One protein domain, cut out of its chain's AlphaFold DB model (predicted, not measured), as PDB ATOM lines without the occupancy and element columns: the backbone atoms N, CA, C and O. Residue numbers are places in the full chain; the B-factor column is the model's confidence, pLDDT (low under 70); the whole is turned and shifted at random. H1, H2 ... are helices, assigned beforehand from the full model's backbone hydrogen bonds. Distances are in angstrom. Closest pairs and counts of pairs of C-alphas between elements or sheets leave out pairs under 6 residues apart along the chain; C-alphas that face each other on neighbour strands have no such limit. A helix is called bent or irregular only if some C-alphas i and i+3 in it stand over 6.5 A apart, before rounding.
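This is residues 2 to 118 of the 118 residues of an uncharacterized protein of Candidatus Omnitrophica bacterium 4484_171 (UniProt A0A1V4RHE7). Six helices make an open frame with two long arms, the helix pair H1 and H6 and the helix pair H3 and H4, joined at one end by the two short helices H2 and H5. The second half of the chain runs back beside the first, H4 along H3, H5 along H2 and H6 along H1, and the two arms spread apart toward the end where H2 and H5 lie; at the other end H1 comes close to H3 at Lys 5 and Leu 56, while H4 and H6 stay apart. The printed part has 117 residues with six named helices, H1 to H6 in chain order, and no named strand; the class is all helix. The whole is compact by its radius of gyration of the C-alphas, 15.4 A, and elongated in outline, with spans of 47 by 26 by 22 A.

H1 is residues 2 to 20 and is 27.2 A long from first to last C-alpha; it begins at C-alpha 2, at (77.553, 128.686, 113.350). H2, residues 24 to 33, is 14.3 A long. H3, residues 36 to 56, is 30.4 A long, and H4, residues 61 to 80, is 28.3 A long; C-alpha 56 lies at (77.608, 125.526, 103.473). H5, residues 82 to 91, is 14.5 A long. H6, residues 94 to 117, is the longest helix with 24 residues and 35.0 A, and it ends at C-alpha 117, at (71.248, 118.680, 119.741). H6 is neither bent nor irregular, but only just: C-alphas 97 and 100 are 6.1 A apart.

H1 touches H6, with 16 pairs of C-alphas within 8 A; the closest C-alphas, those of Ser 16 and Pro 101, are 5.8 A apart. The two run opposite ways at a shallow tilt of 20 degrees. H2 is close to H5 but not clearly touching it, the closest C-alphas being those of Thr 28 and Leu 86 at 7.2 A; they run opposite ways at a shallow tilt of 6 degrees. H2 and H6 are about perpendicular at 81 degrees, close but not clearly touching, with the closest C-alphas those of Arg 24 and Glu 94 at 7.6 A. H3 and H4 form a helical hairpin: they touch, run opposite ways at a shallow tilt of 6 degrees, and their closest C-alphas, those of Ile 47 and Ile 68, are 6.4 A apart. H1 and H3 run opposite ways at a steep tilt of 41 degrees and are close but not clearly touching; their closest C-alphas, those of Lys 5 and Leu 56, are 7.6 A apart. H4 and H5 are close but not clearly touching, at a steep tilt of 64 degrees, with the closest C-alphas those of Leu 78 and Tyr 85 at 6.2 A. Among the pairs that are apart are H3 and H6, H4 and H6, and, only just, H2 and H4, at 8.4 A. In H1, H2, H3 and H4 every O i to N i+4 pair is within hydrogen-bond range; in H5 it is 5 of 6 and in H6 17 of 20.

The two C-alphas farthest apart, those of Glu 83 and Phe 118, are 47.6 A apart, while those of Ala 2 and Phe 118, the first and last printed, are 12.0 A apart. Residue 118 is the chain's last, and the printed part has no cut. The five links between the helices are tight. The mean pLDDT of the printed part is 70.4, and 48 residues are under 70, among them residues 56 to 64 and 96 to 118; H6 has a mean of 58.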
ATOM      1  N   ALA A   2      78.837 129.126 112.776       63.28
ATOM      2  CA  ALA A   2      77.553 128.686 113.350       63.28
ATOM      3  C   ALA A   2      76.432 129.750 113.324       63.28
ATOM      4  O   ALA A   2      75.315 129.454 112.921       63.28
ATOM      5  N   PHE A   3      76.748 131.004 113.669       66.38
ATOM      6  CA  PHE A   3      75.767 132.100 113.681       66.38
ATOM      7  C   PHE A   3      75.161 132.398 112.297       66.38
ATOM      8  O   PHE A   3      73.950 132.522 112.165       66.38
ATOM      9  N   ILE A   4      75.995 132.462 111.250       67.38
ATOM     10  CA  ILE A   4      75.550 132.735 109.870       67.38
ATOM     11  C   ILE A   4      74.658 131.597 109.362       67.38
ATOM     12  O   ILE A   4      73.624 131.849 108.751       67.38
ATOM     13  N   LYS A   5      75.031 130.349 109.661       64.06
ATOM     14  CA  LYS A   5      74.261 129.159 109.296       64.06
ATOM     15  C   LYS A   5      72.879 129.141 109.965       64.06
ATOM     16  O   LYS A   5      71.877 129.041 109.263       64.06
ATOM     17  N   GLY A   6      72.813 129.356 111.282       65.31
ATOM     18  CA  GLY A   6      71.537 129.431 112.005       65.31
ATOM     19  C   GLY A   6      70.653 130.601 111.554       65.31
ATOM     20  O   GLY A   6      69.441 130.448 111.417       65.31
ATOM     21  N   PHE A   7      71.246 131.758 111.245       71.94
ATOM     22  CA  PHE A   7      70.507 132.905 110.708       71.94
ATOM     23  C   PHE A   7      69.871 132.599 109.342       71.94
ATOM     24  O   PHE A   7      68.700 132.913 109.126       71.94
ATOM     25  N   ILE A   8      70.616 131.954 108.437       68.38
ATOM     26  CA  ILE A   8      70.106 131.535 107.124       68.38
ATOM     27  C   ILE A   8      68.945 130.546 107.298       68.38
ATOM     28  O   ILE A   8      67.899 130.733 106.677       68.38
ATOM     29  N   GLU A   9      69.076 129.546 108.171       65.69
ATOM     30  CA  GLU A   9      68.015 128.562 108.435       65.69
ATOM     31  C   GLU A   9      66.728 129.208 108.977       65.69
ATOM     32  O   GLU A   9      65.641 128.941 108.460       65.69
ATOM     33  N   ILE A  10      66.832 130.124 109.948       71.62
ATOM     34  CA  ILE A  10      65.675 130.855 110.498       71.62
ATOM     35  C   ILE A  10      64.988 131.698 109.416       71.62
ATOM     36  O   ILE A  10      63.754 131.733 109.328       71.62
ATOM     37  N   LEU A  11      65.778 132.373 108.578       69.38
ATOM     38  CA  LEU A  11      65.269 133.205 107.493       69.38
ATOM     39  C   LEU A  11      64.503 132.355 106.467       69.38
ATOM     40  O   LEU A  11      63.397 132.722 106.069       69.38
ATOM     41  N   TRP A  12      65.030 131.179 106.121       65.94
ATOM     42  CA  TRP A  12      64.358 130.209 105.254       65.94
ATOM     43  C   TRP A  12      63.051 129.678 105.853       65.94
ATOM     44  O   TRP A  12      62.018 129.752 105.187       65.94
ATOM     45  N   VAL A  13      63.055 129.217 107.111       67.50
ATOM     46  CA  VAL A  13      61.845 128.716 107.797       67.50
ATOM     47  C   VAL A  13      60.750 129.786 107.832       67.50
ATOM     48  O   VAL A  13      59.585 129.509 107.535       67.50
ATOM     49  N   THR A  14      61.125 131.030 108.128       71.81
ATOM     50  CA  THR A  14      60.194 132.166 108.170       71.81
ATOM     51  C   THR A  14      59.564 132.427 106.802       71.81
ATOM     52  O   THR A  14      58.348 132.625 106.699       71.81
ATOM     53  N   ILE A  15      60.364 132.396 105.732       69.00
ATOM     54  CA  ILE A  15      59.874 132.571 104.359       69.00
ATOM     55  C   ILE A  15      58.926 131.427 103.978       69.00
ATOM     56  O   ILE A  15      57.843 131.699 103.456       69.00
ATOM     57  N   SER A  16      59.260 130.174 104.297       65.88
ATOM     58  CA  SER A  16      58.397 129.015 104.026       65.88
ATOM     59  C   SER A  16      57.044 129.121 104.734       65.88
ATOM     60  O   SER A  16      56.010 128.911 104.102       65.88
ATOM     61  N   PHE A  17      57.014 129.535 106.007       69.94
ATOM     62  CA  PHE A  17      55.756 129.788 106.725       69.94
ATOM     63  C   PHE A  17      54.928 130.904 106.092       69.94
ATOM     64  O   PHE A  17      53.701 130.792 105.999       69.94
ATOM     65  N   LYS A  18      55.584 131.978 105.643       70.44
ATOM     66  CA  LYS A  18      54.906 133.082 104.959       70.44
ATOM     67  C   LYS A  18      54.264 132.612 103.654       70.44
ATOM     68  O   LYS A  18      53.156 133.036 103.352       70.44
ATOM     69  N   VAL A  19      54.927 131.725 102.912       66.12
ATOM     70  CA  VAL A  19      54.389 131.122 101.683       66.12
ATOM     71  C   VAL A  19      53.226 130.170 101.988       66.12
ATOM     72  O   VAL A  19      52.205 130.258 101.317       66.12
ATOM     73  N   LEU A  20      53.317 129.337 103.031       64.62
ATOM     74  CA  LEU A  20      52.239 128.410 103.436       64.62
ATOM     75  C   LEU A  20      50.936 129.101 103.831       64.62
ATOM     76  O   LEU A  20      49.865 128.509 103.713       64.62
ATOM     77  N   ARG A  21      51.035 130.323 104.355       69.19
ATOM     78  CA  ARG A  21      49.880 131.111 104.792       69.19
ATOM     79  C   ARG A  21      49.221 131.903 103.668       69.19
ATOM     80  O   ARG A  21      48.139 132.434 103.898       69.19
ATOM     81  N   LYS A  22      49.844 132.007 102.489       70.75
ATOM     82  CA  LYS A  22      49.240 132.733 101.369       70.75
ATOM     83  C   LYS A  22      48.042 131.946 100.830       70.75
ATOM     84  O   LYS A  22      48.208 130.769 100.498       70.75
ATOM     85  N   PRO A  23      46.856 132.565 100.720       76.69
ATOM     86  CA  PRO A  23      45.737 131.952 100.026       76.69
ATOM     87  C   PRO A  23      46.077 131.800  98.541       76.69
ATOM     88  O   PRO A  23      46.855 132.575  97.977       76.69
ATOM     89  N   ARG A  24      45.487 130.786  97.902       73.44
ATOM     90  CA  ARG A  24      45.733 130.466  96.492       73.44
ATOM     91  C   ARG A  24      45.500 131.667  95.577       73.44
ATOM     92  O   ARG A  24      46.335 131.929  94.720       73.44
ATOM     93  N   ASP A  25      44.440 132.426  95.825       77.56
ATOM     94  CA  ASP A  25      44.070 133.596  95.023       77.56
ATOM     95  C   ASP A  25      45.143 134.693  95.070       77.56
ATOM     96  O   ASP A  25      45.438 135.333  94.062       77.56
ATOM     97  N   GLU A  26      45.813 134.861  96.216       77.38
ATOM     98  CA  GLU A  26      46.942 135.787  96.336       77.38
ATOM     99  C   GLU A  26      48.154 135.285  95.535       77.38
ATOM    100  O   GLU A  26      48.902 136.080  94.967       77.38
ATOM    101  N   ILE A  27      48.376 133.969  95.464       72.94
ATOM    102  CA  ILE A  27      49.460 133.378  94.664       72.94
ATOM    103  C   ILE A  27      49.174 133.562  93.169       72.94
ATOM    104  O   ILE A  27      50.059 134.017  92.443       72.94
ATOM    105  N   THR A  28      47.947 133.282  92.728       75.44
ATOM    106  CA  THR A  28      47.493 133.486  91.344       75.44
ATOM    107  C   THR A  28      47.638 134.951  90.935       75.44
ATOM    108  O   THR A  28      48.343 135.247  89.970       75.44
ATOM    109  N   SER A  29      47.113 135.877  91.743       78.19
ATOM    110  CA  SER A  29      47.234 137.320  91.498       78.19
ATOM    111  C   SER A  29      48.695 137.786  91.445       78.19
ATOM    112  O   SER A  29      49.064 138.615  90.610       78.19
ATOM    113  N   ASN A  30      49.567 137.228  92.293       75.31
ATOM    114  CA  ASN A  30      50.998 137.523  92.241       75.31
ATOM    115  C   ASN A  30      51.642 137.032  90.939       75.31
ATOM    116  O   ASN A  30      52.482 137.744  90.398       75.31
ATOM    117  N   ILE A  31      51.279 135.849  90.435       74.56
ATOM    118  CA  ILE A  31      51.804 135.317  89.168       74.56
ATOM    119  C   ILE A  31      51.318 136.171  87.992       74.56
ATOM    120  O   ILE A  31      52.115 136.527  87.121       74.56
ATOM    121  N   GLU A  32      50.040 136.544  87.977       78.50
ATOM    122  CA  GLU A  32      49.423 137.386  86.946       78.50
ATOM    123  C   GLU A  32      50.061 138.771  86.860       78.50
ATOM    124  O   GLU A  32      50.366 139.239  85.763       78.50
ATOM    125  N   ASN A  33      50.354 139.386  88.003       77.19
ATOM    126  CA  ASN A  33      50.860 140.756  88.062       77.19
ATOM    127  C   ASN A  33      52.388 140.854  88.142       77.19
ATOM    128  O   ASN A  33      52.935 141.958  88.210       77.19
ATOM    129  N   ILE A  34      53.111 139.726  88.143       73.94
ATOM    130  CA  ILE A  34      54.570 139.774  88.213       73.94
ATOM    131  C   ILE A  34      55.141 140.383  86.931       73.94
ATOM    132  O   ILE A  34      54.890 139.911  85.821       73.94
ATOM    133  N   THR A  35      55.948 141.430  87.085       76.25
ATOM    134  CA  THR A  35      56.744 141.952  85.977       76.25
ATOM    135  C   THR A  35      57.889 140.986  85.691       76.25
ATOM    136  O   THR A  35      58.576 140.530  86.611       76.25
ATOM    137  N   THR A  36      58.129 140.688  84.414       73.12
ATOM    138  CA  THR A  36      59.149 139.720  83.975       73.12
ATOM    139  C   THR A  36      60.533 140.044  84.545       73.12
ATOM    140  O   THR A  36      61.235 139.155  85.017       73.12
ATOM    141  N   ALA A  37      60.897 141.330  84.606       71.62
ATOM    142  CA  ALA A  37      62.158 141.778  85.196       71.62
ATOM    143  C   ALA A  37      62.244 141.502  86.711       71.62
ATOM    144  O   ALA A  37      63.258 140.994  87.189       71.62
ATOM    145  N   SER A  38      61.176 141.779  87.475       73.56
ATOM    146  CA  SER A  38      61.139 141.484  88.918       73.56
ATOM    147  C   SER A  38      61.190 139.982  89.186       73.56
ATOM    148  O   SER A  38      61.858 139.544  90.126       73.56
ATOM    149  N   PHE A  39      60.519 139.192  88.345       74.56
ATOM    150  CA  PHE A  39      60.557 137.737  88.410       74.56
ATOM    151  C   PHE A  39      61.976 137.198  88.200       74.56
ATOM    152  O   PHE A  39      62.473 136.474  89.058       74.56
ATOM    153  N   ILE A  40      62.657 137.612  87.125       72.56
ATOM    154  CA  ILE A  40      64.016 137.152  86.798       72.56
ATOM    155  C   ILE A  40      65.004 137.487  87.924       72.56
ATOM    156  O   ILE A  40      65.773 136.622  88.332       72.56
ATOM    157  N   ILE A  41      64.955 138.701  88.483       73.44
ATOM    158  CA  ILE A  41      65.852 139.102  89.583       73.44
ATOM    159  C   ILE A  41      65.621 138.234  90.826       73.44
ATOM    160  O   ILE A  41      66.578 137.729  91.417       73.44
ATOM    161  N   LYS A  42      64.356 138.026  91.214       73.31
ATOM    162  CA  LYS A  42      64.010 137.154  92.348       73.31
ATOM    163  C   LYS A  42      64.453 135.716  92.101       73.31
ATOM    164  O   LYS A  42      64.940 135.071  93.023       73.31
ATOM    165  N   TRP A  43      64.309 135.234  90.871       75.06
ATOM    166  CA  TRP A  43      64.660 133.876  90.473       75.06
ATOM    167  C   TRP A  43      66.173 133.632  90.506       75.06
ATOM    168  O   TRP A  43      66.617 132.667  91.128       75.06
ATOM    169  N   ILE A  44      66.974 134.555  89.959       76.38
ATOM    170  CA  ILE A  44      68.445 134.522  90.041       76.38
ATOM    171  C   ILE A  44      68.901 134.549  91.502       76.38
ATOM    172  O   ILE A  44      69.738 133.740  91.900       76.38
ATOM    173  N   LEU A  45      68.322 135.437  92.319       78.25
ATOM    174  CA  LEU A  45      68.645 135.518  93.742       78.25
ATOM    175  C   LEU A  45      68.330 134.201  94.465       78.25
ATOM    176  O   LEU A  45      69.114 133.756  95.299       78.25
ATOM    177  N   HIS A  46      67.212 133.556  94.133       73.12
ATOM    178  CA  HIS A  46      66.823 132.291  94.751       73.12
ATOM    179  C   HIS A  46      67.783 131.150  94.392       73.12
ATOM    180  O   HIS A  46      68.223 130.419  95.279       73.12
ATOM    181  N   ILE A  47      68.172 131.034  93.116       77.19
ATOM    182  CA  ILE A  47      69.166 130.048  92.658       77.19
ATOM    183  C   ILE A  47      70.525 130.308  93.322       77.19
ATOM    184  O   ILE A  47      71.171 129.372  93.794       77.19
ATOM    185  N   PHE A  48      70.936 131.574  93.426       76.75
ATOM    186  CA  PHE A  48      72.172 131.957  94.107       76.75
ATOM    187  C   PHE A  48      72.165 131.559  95.591       76.75
ATOM    188  O   PHE A  48      73.133 130.971  96.074       76.75
ATOM    189  N   LEU A  49      71.064 131.813  96.308       73.88
ATOM    190  CA  LEU A  49      70.917 131.424  97.716       73.88
ATOM    191  C   LEU A  49      70.927 129.901  97.906       73.88
ATOM    192  O   LEU A  49      71.506 129.424  98.880       73.88
ATOM    193  N   LEU A  50      70.342 129.135  96.980       73.88
ATOM    194  CA  LEU A  50      70.422 127.669  96.989       73.88
ATOM    195  C   LEU A  50      71.856 127.173  96.749       73.88
ATOM    196  O   LEU A  50      72.305 126.249  97.426       73.88
ATOM    197  N   GLY A  51      72.600 127.814  95.844       74.25
ATOM    198  CA  GLY A  51      74.020 127.521  95.622       74.25
ATOM    199  C   GLY A  51      74.891 127.833  96.845       74.25
ATOM    200  O   GLY A  51      75.748 127.035  97.220       74.25
ATOM    201  N   LEU A  52      74.627 128.958  97.518       73.62
ATOM    202  CA  LEU A  52      75.296 129.327  98.768       73.62
ATOM    203  C   LEU A  52      74.932 128.370  99.913       73.62
ATOM    204  O   LEU A  52      75.779 128.021 100.729       73.62
ATOM    205  N   TYR A  53      73.688 127.896  99.961       70.19
ATOM    206  CA  TYR A  53      73.285 126.874 100.920       70.19
ATOM    207  C   TYR A  53      74.025 125.549 100.683       70.19
ATOM    208  O   TYR A  53      74.522 124.953 101.638       70.19
ATOM    209  N   TRP A  54      74.175 125.116  99.427       74.31
ATOM    210  CA  TRP A  54      74.957 123.920  99.100       74.31
ATOM    211  C   TRP A  54      76.404 124.056  99.582       74.31
ATOM    212  O   TRP A  54      76.892 123.174 100.287       74.31
ATOM    213  N   SER A  55      77.083 125.168  99.289       72.50
ATOM    214  CA  SER A  55      78.481 125.338  99.714       72.50
ATOM    215  C   SER A  55      78.665 125.284 101.238       72.50
ATOM    216  O   SER A  55      79.722 124.866 101.711       72.50
ATOM    217  N   LEU A  56      77.631 125.631 102.010       69.69
ATOM    218  CA  LEU A  56      77.608 125.526 103.473       69.69
ATOM    219  C   LEU A  56      77.154 124.146 103.997       69.69
ATOM    220  O   LEU A  56      77.428 123.816 105.154       69.69
ATOM    221  N   HIS A  57      76.473 123.338 103.177       67.50
ATOM    222  CA  HIS A  57      75.898 122.034 103.537       67.50
ATOM    223  C   HIS A  57      76.192 120.958 102.465       67.50
ATOM    224  O   HIS A  57      75.272 120.440 101.822       67.50
ATOM    225  N   PRO A  58      77.467 120.559 102.281       64.56
ATOM    226  CA  PRO A  58      77.899 119.691 101.179       64.56
ATOM    227  C   PRO A  58      77.375 118.247 101.255       64.56
ATOM    228  O   PRO A  58      77.452 117.524 100.267       64.56
ATOM    229  N   TYR A  59      76.827 117.821 102.395       64.31
ATOM    230  CA  TYR A  59      76.335 116.456 102.617       64.31
ATOM    231  C   TYR A  59      74.960 116.166 101.995       64.31
ATOM    232  O   TYR A  59      74.518 115.021 102.012       64.31
ATOM    233  N   PHE A  60      74.288 117.170 101.417       60.31
ATOM    234  CA  PHE A  60      72.946 117.007 100.838       60.31
ATOM    235  C   PHE A  60      72.809 117.576  99.413       60.31
ATOM    236  O   PHE A  60      71.867 118.324  99.131       60.31
ATOM    237  N   PRO A  61      73.707 117.213  98.475       65.19
ATOM    238  CA  PRO A  61      73.725 117.795  97.136       65.19
ATOM    239  C   PRO A  61      72.474 117.419  96.334       65.19
ATOM    240  O   PRO A  61      71.921 118.251  95.630       65.19
ATOM    241  N   MET A  62      71.975 116.188  96.477       64.75
ATOM    242  CA  MET A  62      70.880 115.681  95.645       64.75
ATOM    243  C   MET A  62      69.564 116.439  95.870       64.75
ATOM    244  O   MET A  62      68.893 116.791  94.906       64.75
ATOM    245  N   VAL A  63      69.216 116.747  97.123       66.81
ATOM    246  CA  VAL A  63      67.987 117.488  97.456       66.81
ATOM    247  C   VAL A  63      68.063 118.913  96.907       66.81
ATOM    248  O   VAL A  63      67.141 119.355  96.225       66.81
ATOM    249  N   VAL A  64      69.183 119.609  97.124       69.06
ATOM    250  CA  VAL A  64      69.391 120.975  96.614       69.06
ATOM    251  C   VAL A  64      69.392 121.006  95.082       69.06
ATOM    252  O   VAL A  64      68.781 121.893  94.493       69.06
ATOM    253  N   VAL A  65      69.997 120.013  94.424       72.88
ATOM    254  CA  VAL A  65      69.979 119.873  92.959       72.88
ATOM    255  C   VAL A  65      68.558 119.670  92.436       72.88
ATOM    256  O   VAL A  65      68.167 120.354  91.493       72.88
ATOM    257  N   ILE A  66      67.760 118.794  93.057       73.81
ATOM    258  CA  ILE A  66      66.349 118.603  92.685       73.81
ATOM    259  C   ILE A  66      65.585 119.927  92.812       73.81
ATOM    260  O   ILE A  66      64.836 120.288  91.905       73.81
ATOM    261  N   PHE A  67      65.817 120.693  93.882       71.50
ATOM    262  CA  PHE A  67      65.209 122.015  94.039       71.50
ATOM    263  C   PHE A  67      65.646 122.999  92.954       71.50
ATOM    264  O   PHE A  67      64.791 123.676  92.387       71.50
ATOM    265  N   ILE A  68      66.938 123.068  92.631       74.25
ATOM    266  CA  ILE A  68      67.446 123.939  91.563       74.25
ATOM    267  C   ILE A  68      66.798 123.569  90.225       74.25
ATOM    268  O   ILE A  68      66.299 124.452  89.531       74.25
ATOM    269  N   ILE A  69      66.738 122.280  89.882       77.50
ATOM    270  CA  ILE A  69      66.122 121.806  88.634       77.50
ATOM    271  C   ILE A  69      64.635 122.164  88.594       77.50
ATOM    272  O   ILE A  69      64.175 122.717  87.596       77.50
ATOM    273  N   LEU A  70      63.886 121.909  89.672       77.81
ATOM    274  CA  LEU A  70      62.469 122.266  89.746       77.81
ATOM    275  C   LEU A  70      62.260 123.774  89.575       77.81
ATOM    276  O   LEU A  70      61.408 124.184  88.793       77.81
ATOM    277  N   GLN A  71      63.074 124.604  90.231       75.31
ATOM    278  CA  GLN A  71      63.006 126.059  90.077       75.31
ATOM    279  C   GLN A  71      63.330 126.503  88.650       75.31
ATOM    280  O   GLN A  71      62.673 127.410  88.140       75.31
ATOM    281  N   ILE A  72      64.300 125.860  87.991       78.94
ATOM    282  CA  ILE A  72      64.636 126.135  86.591       78.94
ATOM    283  C   ILE A  72      63.448 125.796  85.681       78.94
ATOM    284  O   ILE A  72      63.012 126.635  84.895       78.94
ATOM    285  N   VAL A  73      62.876 124.599  85.816       79.19
ATOM    286  CA  VAL A  73      61.736 124.154  84.999       79.19
ATOM    287  C   VAL A  73      60.520 125.054  85.216       79.19
ATOM    288  O   VAL A  73      59.944 125.550  84.247       79.19
ATOM    289  N   THR A  74      60.156 125.325  86.471       77.88
ATOM    290  CA  THR A  74      59.026 126.200  86.810       77.88
ATOM    291  C   THR A  74      59.247 127.626  86.315       77.88
ATOM    292  O   THR A  74      58.324 128.235  85.777       77.88
ATOM    293  N   GLY A  75      60.462 128.163  86.449       79.56
ATOM    294  CA  GLY A  75      60.750 129.521  86.002       79.56
ATOM    295  C   GLY A  75      60.780 129.670  84.486       79.56
ATOM    296  O   GLY A  75      60.214 130.630  83.969       79.56
ATOM    297  N   LEU A  76      61.332 128.695  83.757       84.88
ATOM    298  CA  LEU A  76      61.244 128.666  82.295       84.88
ATOM    299  C   LEU A  76      59.788 128.538  81.835       84.88
ATOM    300  O   LEU A  76      59.371 129.253  80.928       84.88
ATOM    301  N   TRP A  77      58.987 127.692  82.485       83.31
ATOM    302  CA  TRP A  77      57.567 127.557  82.157       83.31
ATOM    303  C   TRP A  77      56.809 128.878  82.355       83.31
ATOM    304  O   TRP A  77      56.093 129.314  81.452       83.31
ATOM    305  N   LEU A  78      57.035 129.570  83.475       81.12
ATOM    306  CA  LEU A  78      56.460 130.893  83.737       81.12
ATOM    307  C   LEU A  78      56.894 131.960  82.717       81.12
ATOM    308  O   LEU A  78      56.106 132.852  82.416       81.12
ATOM    309  N   LEU A  79      58.117 131.879  82.179       82.25
ATOM    310  CA  LEU A  79      58.628 132.824  81.179       82.25
ATOM    311  C   LEU A  79      58.075 132.565  79.771       82.25
ATOM    312  O   LEU A  79      57.746 133.518  79.068       82.25
ATOM    313  N   PHE A  80      57.986 131.302  79.351       84.19
ATOM    314  CA  PHE A  80      57.595 130.945  77.983       84.19
ATOM    315  C   PHE A  80      56.091 130.751  77.801       84.19
ATOM    316  O   PHE A  80      55.579 130.981  76.708       84.19
ATOM    317  N   ASN A  81      55.378 130.292  78.833       85.69
ATOM    318  CA  ASN A  81      53.956 129.983  78.726       85.69
ATOM    319  C   ASN A  81      53.229 130.160  80.067       85.69
ATOM    320  O   ASN A  81      52.731 129.208  80.678       85.69
ATOM    321  N   LYS A  82      53.183 131.418  80.515       82.44
ATOM    322  CA  LYS A  82      52.540 131.846  81.763       82.44
ATOM    323  C   LYS A  82      51.062 131.458  81.846       82.44
ATOM    324  O   LYS A  82      50.615 131.021  82.901       82.44
ATOM    325  N   GLU A  83      50.316 131.588  80.752       83.50
ATOM    326  CA  GLU A  83      48.882 131.267  80.711       83.50
ATOM    327  C   GLU A  83      48.631 129.768  80.922       83.50
ATOM    328  O   GLU A  83      47.789 129.377  81.731       83.50
ATOM    329  N   ASN A  84      49.418 128.909  80.268       86.75
ATOM    330  CA  ASN A  84      49.341 127.465  80.482       86.75
ATOM    331  C   ASN A  84      49.783 127.074  81.899       86.75
ATOM    332  O   ASN A  84      49.178 126.198  82.521       86.75
ATOM    333  N   TYR A  85      50.807 127.741  82.437       81.25
ATOM    334  CA  TYR A  85      51.214 127.536  83.825       81.25
ATOM    335  C   TYR A  85      50.077 127.870  84.801       81.25
ATOM    336  O   TYR A  85      49.785 127.055  85.672       81.25
ATOM    337  N   LEU A  86      49.400 129.011  84.635       81.06
ATOM    338  CA  LEU A  86      48.254 129.411  85.463       81.06
ATOM    339  C   LEU A  86      47.094 128.408  85.360       81.06
ATOM    340  O   LEU A  86      46.640 127.896  86.380       81.06
ATOM    341  N   SER A  87      46.704 128.029  84.140       83.50
ATOM    342  CA  SER A  87      45.673 127.006  83.885       83.50
ATOM    343  C   SER A  87      46.004 125.658  84.529       83.50
ATOM    344  O   SER A  87      45.133 124.969  85.066       83.50
ATOM    345  N   THR A  88      47.276 125.262  84.496       82.88
ATOM    346  CA  THR A  88      47.728 124.035  85.156       82.88
ATOM    347  C   THR A  88      47.717 124.202  86.671       82.88
ATOM    348  O   THR A  88      47.231 123.321  87.378       82.88
ATOM    349  N   PHE A  89      48.192 125.341  87.175       78.50
ATOM    350  CA  PHE A  89      48.241 125.646  88.597       78.50
ATOM    351  C   PHE A  89      46.852 125.640  89.230       78.50
ATOM    352  O   PHE A  89      46.725 125.109  90.328       78.50
ATOM    353  N   GLU A  90      45.814 126.140  88.557       80.00
ATOM    354  CA  GLU A  90      44.408 126.123  89.009       80.00
ATOM    355  C   GLU A  90      43.802 124.713  89.116       80.00
ATOM    356  O   GLU A  90      42.930 124.460  89.953       80.00
ATOM    357  N   LYS A  91      44.309 123.759  88.332       82.81
ATOM    358  CA  LYS A  91      43.863 122.356  88.365       82.81
ATOM    359  C   LYS A  91      44.530 121.543  89.471       82.81
ATOM    360  O   LYS A  91      44.025 120.484  89.837       82.81
ATOM    361  N   ILE A  92      45.651 122.018  90.016       78.69
ATOM    362  CA  ILE A  92      46.352 121.340  91.110       78.69
ATOM    363  C   ILE A  92      45.472 121.373  92.373       78.69
ATOM    364  O   ILE A  92      44.985 122.442  92.746       78.69
ATOM    365  N   PRO A  93      45.255 120.240  93.066       77.62
ATOM    366  CA  PRO A  93      44.538 120.242  94.334       77.62
ATOM    367  C   PRO A  93      45.242 121.132  95.359       77.62
ATOM    368  O   PRO A  93      46.458 121.060  95.526       77.62
ATOM    369  N   GLU A  94      44.482 121.934  96.099       71.50
ATOM    370  CA  GLU A  94      45.031 122.936  97.023       71.50
ATOM    371  C   GLU A  94      45.955 122.329  98.099       71.50
ATOM    372  O   GLU A  94      46.895 122.971  98.570       71.50
ATOM    373  N   ILE A  95      45.742 121.053  98.441       70.06
ATOM    374  CA  ILE A  95      46.603 120.310  99.364       70.06
ATOM    375  C   ILE A  95      48.027 120.129  98.826       70.06
ATOM    376  O   ILE A  95      48.980 120.217  99.593       70.06
ATOM    377  N   VAL A  96      48.202 119.972  97.512       67.94
ATOM    378  CA  VAL A  96      49.516 119.794  96.872       67.94
ATOM    379  C   VAL A  96      50.353 121.070  96.976       67.94
ATOM    380  O   VAL A  96      51.553 120.997  97.241       67.94
ATOM    381  N   ASN A  97      49.710 122.239  96.915       63.28
ATOM    382  CA  ASN A  97      50.369 123.532  97.129       63.28
ATOM    383  C   ASN A  97      50.887 123.697  98.567       63.28
ATOM    384  O   ASN A  97      51.831 124.451  98.804       63.28
ATOM    385  N   LYS A  98      50.298 122.973  99.527       65.12
ATOM    386  CA  LYS A  98      50.721 122.958 100.935       65.12
ATOM    387  C   LYS A  98      51.750 121.867 101.227       65.12
ATOM    388  O   LYS A  98      52.551 122.045 102.138       65.12
ATOM    389  N   ILE A  99      51.780 120.778 100.455       66.31
ATOM    390  CA  ILE A  99      52.744 119.678 100.634       66.31
ATOM    391  C   ILE A  99      54.177 120.161 100.394       66.31
ATOM    392  O   ILE A  99      55.069 119.828 101.170       66.31
ATOM    393  N   PHE A 100      54.407 120.973  99.360       59.31
ATOM    394  CA  PHE A 100      55.764 121.370  98.977       59.31
ATOM    395  C   PHE A 100      56.484 122.213 100.048       59.31
ATOM    396  O   PHE A 100      57.590 121.846 100.453       59.31
ATOM    397  N   PRO A 101      55.885 123.286 100.600       61.66
ATOM    398  CA  PRO A 101      56.557 124.050 101.639       61.66
ATOM    399  C   PRO A 101      56.487 123.359 103.014       61.66
ATOM    400  O   PRO A 101      57.329 123.636 103.862       61.66
ATOM    401  N   LEU A 102      55.543 122.433 103.237       61.78
ATOM    402  CA  LEU A 102      55.497 121.587 104.437       61.78
ATOM    403  C   LEU A 102      56.655 120.581 104.457       61.78
ATOM    404  O   LEU A 102      57.315 120.440 105.483       61.78
ATOM    405  N   ALA A 103      56.953 119.939 103.326       61.47
ATOM    406  CA  ALA A 103      58.131 119.085 103.176       61.47
ATOM    407  C   ALA A 103      59.423 119.876 103.441       61.47
ATOM    408  O   ALA A 103      60.323 119.389 104.123       61.47
ATOM    409  N   TYR A 104      59.470 121.130 102.981       62.78
ATOM    410  CA  TYR A 104      60.555 122.068 103.279       62.78
ATOM    411  C   TYR A 104      60.686 122.332 104.788       62.78
ATOM    412  O   TYR A 104      61.778 122.270 105.343       62.78
ATOM    413  N   LEU A 105      59.568 122.567 105.474       62.06
ATOM    414  CA  LEU A 105      59.526 122.849 106.909       62.06
ATOM    415  C   LEU A 105      59.940 121.651 107.764       62.06
ATOM    416  O   LEU A 105      60.709 121.812 108.706       62.06
ATOM    417  N   ILE A 106      59.469 120.454 107.417       60.44
ATOM    418  CA  ILE A 106      59.835 119.210 108.105       60.44
ATOM    419  C   ILE A 106      61.336 118.939 107.934       60.44
ATOM    420  O   ILE A 106      62.022 118.622 108.902       60.44
ATOM    421  N   TYR A 107      61.868 119.130 106.724       60.41
ATOM    422  CA  TYR A 107      63.277 118.890 106.415       60.41
ATOM    423  C   TYR A 107      64.224 119.897 107.089       60.41
ATOM    424  O   TYR A 107      65.227 119.506 107.693       60.41
ATOM    425  N   PHE A 108      63.916 121.194 107.022       59.56
ATOM    426  CA  PHE A 108      64.725 122.226 107.679       59.56
ATOM    427  C   PHE A 108      64.543 122.222 109.197       59.56
ATOM    428  O   PHE A 108      65.522 122.376 109.920       59.56
ATOM    429  N   GLY A 109      63.327 121.974 109.691       56.06
ATOM    430  CA  GLY A 109      63.054 121.819 111.119       56.06
ATOM    431  C   GLY A 109      63.837 120.661 111.735       56.06
ATOM    432  O   GLY A 109      64.410 120.826 112.808       56.06
ATOM    433  N   TYR A 110      63.944 119.528 111.034       54.44
ATOM    434  CA  TYR A 110      64.770 118.396 111.465       54.44
ATOM    435  C   TYR A 110      66.270 118.737 111.509       54.44
ATOM    436  O   TYR A 110      66.953 118.364 112.459       54.44
ATOM    437  N   ASN A 111      66.785 119.481 110.524       51.66
ATOM    438  CA  ASN A 111      68.192 119.905 110.497       51.66
ATOM    439  C   ASN A 111      68.521 120.967 111.559       51.66
ATOM    440  O   ASN A 111      69.582 120.906 112.172       51.66
ATOM    441  N   PHE A 112      67.606 121.898 111.826       50.09
ATOM    442  CA  PHE A 112      67.758 122.867 112.913       50.09
ATOM    443  C   PHE A 112      67.764 122.168 114.279       50.09
ATOM    444  O   PHE A 112      68.597 122.465 115.131       50.09
ATOM    445  N   LEU A 113      66.879 121.181 114.473       48.38
ATOM    446  CA  LEU A 113      66.881 120.336 115.669       48.38
ATOM    447  C   LEU A 113      68.178 119.532 115.803       48.38
ATOM    448  O   LEU A 113      68.729 119.476 116.900       48.38
ATOM    449  N   SER A 114      68.693 118.940 114.720       43.31
ATOM    450  CA  SER A 114      69.949 118.182 114.786       43.31
ATOM    451  C   SER A 114      71.154 119.075 115.094       43.31
ATOM    452  O   SER A 114      72.023 118.652 115.845       43.31
ATOM    453  N   PHE A 115      71.167 120.321 114.610       47.91
ATOM    454  CA  PHE A 115      72.179 121.332 114.935       47.91
ATOM    455  C   PHE A 115      72.090 121.871 116.375       47.91
ATOM    456  O   PHE A 115      73.089 122.320 116.923       47.91
ATOM    457  N   ILE A 116      70.906 121.877 116.995       46.00
ATOM    458  CA  ILE A 116      70.763 122.255 118.414       46.00
ATOM    459  C   ILE A 116      71.218 121.119 119.335       46.00
ATOM    460  O   ILE A 116      71.722 121.376 120.429       46.00
ATOM    461  N   ILE A 117      70.986 119.871 118.923       44.03
ATOM    462  CA  ILE A 117      71.248 118.680 119.741       44.03
ATOM    463  C   ILE A 117      72.726 118.241 119.679       44.03
ATOM    464  O   ILE A 117      73.205 117.668 120.658       44.03
ATOM    465  N   PHE A 118      73.441 118.510 118.579       36.25
ATOM    466  CA  PHE A 118      74.847 118.132 118.350       36.25
ATOM    467  C   PHE A 118      75.735 119.343 118.063       36.25
ATOM    468  O   PHE A 118      76.890 119.342 118.547       36.25
TER     469      PHE A 118